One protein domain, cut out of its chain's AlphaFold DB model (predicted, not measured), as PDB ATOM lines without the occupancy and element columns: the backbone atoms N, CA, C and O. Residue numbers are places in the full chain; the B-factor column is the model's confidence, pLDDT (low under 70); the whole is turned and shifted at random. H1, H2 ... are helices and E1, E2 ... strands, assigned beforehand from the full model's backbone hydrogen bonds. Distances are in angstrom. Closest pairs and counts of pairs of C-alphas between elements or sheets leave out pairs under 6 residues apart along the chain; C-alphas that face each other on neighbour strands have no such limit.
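What this domain is: This is residues 166 to 206 of the 206 residues of the protein "RPA_C domain-containing protein" of Acinetobacter sp. ANC 4654 (UniProt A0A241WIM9). A long, thin two-stranded hairpin, E1 and E2, has a single helix, H1, packed along it on the side of E1, and a tail of residues 201 to 206 runs on from the end of E2. After H1 the chain folds back into E1, turns at residues 190 and 191, and returns as E2. The printed part has 41 residues, with one named helix and two named strands in the order H1, E1, E2; the sheet has the order E1 - E2 and is antiparallel, and the class is mixed, helices and strands. The whole is loose, with a radius of gyration of the C-alphas of 11.4 A, and spans 41 by 16 by 11 A, its length made by the hairpin and the tail together.

Where its parts are: The printed part begins at Leu 166. H1 holds residues 168 to 179 and measures 15.8 A from first to last C-alpha, beginning with C-alpha 168 at (60.972, 92.337, 57.553). E1 holds residues 181 to 189 and measures 22.1 A; its first C-alpha, of Leu 181, is at (65.183, 86.954, 69.539). E2 holds residues 192 to 200, measures 23.3 A, and ends with C-alpha 200 at (69.069, 86.103, 72.339).

How they stand to each other: E1 and E2 are antiparallel neighbours and form a hairpin, with 161 degrees between their N-to-C directions. Among the C-alphas that face each other are those of 181 and 200, 4.9 A apart, and those of 188 and 193, 4.1 A apart. N 182 and O 199 are within hydrogen-bond range at 2.8 A, and so are N 187 and O 195 at 2.9 A. E2 bends by 50 degrees at residue 195. H1 and E1 have 4 pairs of C-alphas within 8 A, the closest being those of Leu 175 and Leu 181, 6.0 A apart; their centres are 10.1 A apart. H1 and E2 are near each other, with 7 pairs of C-alphas within 10 A but no pair within 8 A. In H1 every O i to N i+4 pair is within hydrogen-bond range.

The domain as a whole: The two C-alphas farthest apart are those of Gly 190 and Leu 206, at 41.5 A. The C-alphas of Leu 166 and Leu 206, the first and last printed, are 32.8 A apart. The printed part has no cut and ends at residue 206, the chain's last residue. The links from H1 to E1 and from E1 to E2 are both tight, with one and two residues between the elements. The mean pLDDT of the printed part is 82.7, and residues 201 to 206 are under 70.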
ATOM      1  N   LEU A 166      55.734  87.775  54.212       87.56
ATOM      2  CA  LEU A 166      55.962  88.600  55.395       87.56
ATOM      3  C   LEU A 166      56.966  89.699  55.059       87.56
ATOM      4  O   LEU A 166      57.970  89.449  54.391       87.56
ATOM      5  N   ASN A 167      56.716  90.911  55.544       88.75
ATOM      6  CA  ASN A 167      57.729  91.961  55.515       88.75
ATOM      7  C   ASN A 167      58.754  91.768  56.651       88.75
ATOM      8  O   ASN A 167      58.521  91.016  57.598       88.75
ATOM      9  N   ALA A 168      59.882  92.479  56.583       86.31
ATOM     10  CA  ALA A 168      60.972  92.337  57.553       86.31
ATOM     11  C   ALA A 168      60.534  92.579  59.011       86.31
ATOM     12  O   ALA A 168      60.990  91.885  59.915       86.31
ATOM     13  N   LYS A 169      59.607  93.519  59.248       89.50
ATOM     14  CA  LYS A 169      59.084  93.812  60.592       89.50
ATOM     15  C   LYS A 169      58.210  92.672  61.115       89.50
ATOM     16  O   LYS A 169      58.364  92.260  62.256       89.50
ATOM     17  N   GLN A 170      57.320  92.144  60.277       92.69
ATOM     18  CA  GLN A 170      56.474  90.998  60.617       92.69
ATOM     19  C   GLN A 170      57.314  89.755  60.903       92.69
ATOM     20  O   GLN A 170      57.061  89.062  61.882       92.69
ATOM     21  N   LEU A 171      58.332  89.505  60.077       91.06
ATOM     22  CA  LEU A 171      59.259  88.402  60.286       91.06
ATOM     23  C   LEU A 171      60.068  88.588  61.578       91.06
ATOM     24  O   LEU A 171      60.200  87.640  62.339       91.06
ATOM     25  N   SER A 172      60.550  89.801  61.869       90.12
ATOM     26  CA  SER A 172      61.250  90.099  63.126       90.12
ATOM     27  C   SER A 172      60.369  89.854  64.346       90.12
ATOM     28  O   SER A 172      60.825  89.222  65.291       90.12
ATOM     29  N   ASN A 173      59.118  90.322  64.325       92.38
ATOM     30  CA  ASN A 173      58.182  90.112  65.428       92.38
ATOM     31  C   ASN A 173      57.898  88.622  65.627       92.38
ATOM     32  O   ASN A 173      57.956  88.132  66.744       92.38
ATOM     33  N   LEU A 174      57.677  87.880  64.539       93.12
ATOM     34  CA  LEU A 174      57.464  86.436  64.610       93.12
ATOM     35  C   LEU A 174      58.672  85.708  65.215       93.12
ATOM     36  O   LEU A 174      58.511  84.801  66.026       93.12
ATOM     37  N   LEU A 175      59.886  86.104  64.827       90.81
ATOM     38  CA  LEU A 175      61.118  85.532  65.367       90.81
ATOM     39  C   LEU A 175      61.340  85.910  66.837       90.81
ATOM     40  O   LEU A 175      61.853  85.100  67.606       90.81
ATOM     41  N   GLN A 176      60.929  87.109  67.236       90.94
ATOM     42  CA  GLN A 176      60.940  87.533  68.628       90.94
ATOM     43  C   GLN A 176      59.936  86.731  69.465       90.94
ATOM     44  O   GLN A 176      60.300  86.245  70.531       90.94
ATOM     45  N   ASP A 177      58.717  86.537  68.966       91.81
ATOM     46  CA  ASP A 177      57.648  85.838  69.684       91.81
ATOM     47  C   ASP A 177      57.925  84.331  69.809       91.81
ATOM     48  O   ASP A 177      57.691  83.743  70.863       91.81
ATOM     49  N   LEU A 178      58.432  83.692  68.747       92.75
ATOM     50  CA  LEU A 178      58.681  82.243  68.734       92.75
ATOM     51  C   LEU A 178      60.004  81.846  69.391       92.75
ATOM     52  O   LEU A 178      60.087  80.778  69.992       92.75
ATOM     53  N   PHE A 179      61.044  82.667  69.232       88.25
ATOM     54  CA  PHE A 179      62.411  82.303  69.616       88.25
ATOM     55  C   PHE A 179      63.031  83.252  70.648       88.25
ATOM     56  O   PHE A 179      64.190  83.072  71.011       88.25
ATOM     57  N   GLY A 180      62.309  84.280  71.110       90.00
ATOM     58  CA  GLY A 180      62.838  85.253  72.071       90.00
ATOM     59  C   GLY A 180      63.988  86.097  71.511       90.00
ATOM     60  O   GLY A 180      64.803  86.616  72.277       90.00
ATOM     61  N   LEU A 181      64.101  86.213  70.185       89.31
ATOM     62  CA  LEU A 181      65.183  86.954  69.539       89.31
ATOM     63  C   LEU A 181      64.944  88.466  69.631       89.31
ATOM     64  O   LEU A 181      63.921  88.975  69.177       89.31
ATOM     65  N   LYS A 182      65.917  89.195  70.179       86.19
ATOM     66  CA  LYS A 182      65.964  90.661  70.197       86.19
ATOM     67  C   LYS A 182      66.965  91.157  69.150       86.19
ATOM     68  O   LYS A 182      67.919  90.466  68.794       86.19
ATOM     69  N   ASN A 183      66.744  92.371  68.647       86.19
ATOM     70  CA  ASN A 183      67.638  93.040  67.691       86.19
ATOM     71  C   ASN A 183      67.930  92.204  66.426       86.19
ATOM     72  O   ASN A 183      69.085  92.014  66.047       86.19
ATOM     73  N   VAL A 184      66.881  91.689  65.774       87.50
ATOM     74  CA  VAL A 184      67.030  90.920  64.531       87.50
ATOM     75  C   VAL A 184      67.420  91.859  63.387       87.50
ATOM     76  O   VAL A 184      66.661  92.751  63.008       87.50
ATOM     77  N   GLN A 185      68.598  91.634  62.815       88.19
ATOM     78  CA  GLN A 185      69.089  92.330  61.634       88.19
ATOM     79  C   GLN A 185      69.203  91.347  60.469       88.19
ATOM     80  O   GLN A 185      69.836  90.291  60.560       88.19
ATOM     81  N   PHE A 186      68.560  91.713  59.365       89.44
ATOM     82  CA  PHE A 186      68.553  90.938  58.135       89.44
ATOM     83  C   PHE A 186      69.560  91.538  57.159       89.44
ATOM     84  O   PHE A 186      69.538  92.741  56.900       89.44
ATOM     85  N   PHE A 187      70.405  90.689  56.587       87.00
ATOM     86  CA  PHE A 187      71.273  91.040  55.474       87.00
ATOM     87  C   PHE A 187      70.723  90.351  54.231       87.00
ATOM     88  O   PHE A 187      70.671  89.119  54.163       87.00
ATOM     89  N   ALA A 188      70.275  91.154  53.274       85.44
ATOM     90  CA  ALA A 188      69.707  90.677  52.025       85.44
ATOM     91  C   ALA A 188      70.628  91.013  50.853       85.44
ATOM     92  O   ALA A 188      71.185  92.111  50.788       85.44
ATOM     93  N   GLU A 189      70.745  90.075  49.918       84.31
ATOM     94  CA  GLU A 189      71.356  90.289  48.612       84.31
ATOM     95  C   GLU A 189      70.257  90.157  47.552       84.31
ATOM     96  O   GLU A 189      69.688  89.088  47.319       84.31
ATOM     97  N   GLY A 190      69.879  91.287  46.954       83.81
ATOM     98  CA  GLY A 190      68.732  91.353  46.052       83.81
ATOM     99  C   GLY A 190      67.406  91.089  46.774       83.81
ATOM    100  O   GLY A 190      67.019  91.844  47.662       83.81
ATOM    101  N   GLN A 191      66.686  90.043  46.355       79.31
ATOM    102  CA  GLN A 191      65.376  89.665  46.914       79.31
ATOM    103  C   GLN A 191      65.462  88.567  47.987       79.31
ATOM    104  O   GLN A 191      64.440  88.196  48.562       79.31
ATOM    105  N   SER A 192      66.664  88.056  48.264       79.06
ATOM    106  CA  SER A 192      66.879  86.933  49.175       79.06
ATOM    107  C   SER A 192      67.604  87.388  50.436       79.06
ATOM    108  O   SER A 192      68.568  88.148  50.371       79.06
ATOM    109  N   ILE A 193      67.157  86.904  51.597       83.88
ATOM    110  CA  ILE A 193      67.898  87.061  52.853       83.88
ATOM    111  C   ILE A 193      69.048  86.056  52.833       83.88
ATOM    112  O   ILE A 193      68.816  84.850  52.813       83.88
ATOM    113  N   THR A 194      70.278  86.558  52.850       84.94
ATOM    114  CA  THR A 194      71.496  85.735  52.802       84.94
ATOM    115  C   THR A 194      72.017  85.443  54.205       84.94
ATOM    116  O   THR A 194      72.602  84.391  54.452       84.94
ATOM    117  N   ARG A 195      71.807  86.369  55.151       85.38
ATOM    118  CA  ARG A 195      72.262  86.217  56.537       85.38
ATOM    119  C   ARG A 195      71.306  86.884  57.521       85.38
ATOM    120  O   ARG A 195      70.714  87.923  57.235       85.38
ATOM    121  N   LEU A 196      71.209  86.294  58.707       88.69
ATOM    122  CA  LEU A 196      70.496  86.835  59.856       88.69
ATOM    123  C   LEU A 196      71.462  86.947  61.037       88.69
ATOM    124  O   LEU A 196      72.234  86.023  61.297       88.69
ATOM    125  N   SER A 197      71.419  88.070  61.747       83.94
ATOM    126  CA  SER A 197      72.041  88.211  63.064       83.94
ATOM    127  C   SER A 197      70.984  88.640  64.068       83.94
ATOM    128  O   SER A 197      70.213  89.554  63.794       83.94
ATOM    129  N   ALA A 198      70.957  87.998  65.227       85.44
ATOM    130  CA  ALA A 198      70.066  88.354  66.319       85.44
ATOM    131  C   ALA A 198      70.783  88.131  67.648       85.44
ATOM    132  O   ALA A 198      71.719  87.333  67.731       85.44
ATOM    133  N   GLN A 199      70.336  88.836  68.676       83.44
ATOM    134  CA  GLN A 199      70.762  88.612  70.049       83.44
ATOM    135  C   GLN A 199      69.667  87.801  70.739       83.44
ATOM    136  O   GLN A 199      68.482  88.113  70.600       83.44
ATOM    137  N   LEU A 200      70.037  86.743  71.457       78.62
ATOM    138  CA  LEU A 200      69.069  86.103  72.339       78.62
ATOM    139  C   LEU A 200      68.734  87.072  73.468       78.62
ATOM    140  O   LEU A 200      69.589  87.814  73.948       78.62
ATOM    141  N   SER A 201      67.473  87.075  73.879       67.50
ATOM    142  CA  SER A 201      67.131  87.657  75.167       67.50
ATOM    143  C   SER A 201      67.820  86.830  76.249       67.50
ATOM    144  O   SER A 201      67.595  85.624  76.296       67.50
ATOM    145  N   ASP A 202      68.551  87.463  77.169       67.25
ATOM    146  CA  ASP A 202      69.084  86.825  78.394       67.25
ATOM    147  C   ASP A 202      67.977  86.347  79.363       67.25
ATOM    148  O   ASP A 202      68.213  86.003  80.517       67.25
ATOM    149  N   GLU A 203      66.737  86.301  78.890       59.91
ATOM    150  CA  GLU A 203      65.552  85.883  79.617       59.91
ATOM    151  C   GLU A 203      65.282  84.397  79.349       59.91
ATOM    152  O   GLU A 203      64.213  83.989  78.910       59.91
ATOM    153  N   VAL A 204      66.303  83.582  79.620       52.31
ATOM    154  CA  VAL A 204      66.114  82.203  80.076       52.31
ATOM    155  C   VAL A 204      66.604  82.180  81.520       52.31
ATOM    156  O   VAL A 204      67.703  81.729  81.833       52.31
ATOM    157  N   MET A 205      65.801  82.776  82.400       46.28
ATOM    158  CA  MET A 205      65.918  82.577  83.839       46.28
ATOM    159  C   MET A 205      64.977  81.439  84.240       46.28
ATOM    160  O   MET A 205      63.762  81.595  84.126       46.28
ATOM    161  N   LEU A 206      65.608  80.386  84.778       42.41
ATOM    162  CA  LEU A 206      65.086  79.223  85.523       42.41
ATOM    163  C   LEU A 206      64.574  78.021  84.718       42.41
ATOM    164  O   LEU A 206      63.456  78.069  84.167       42.41
TER     165      LEU A 206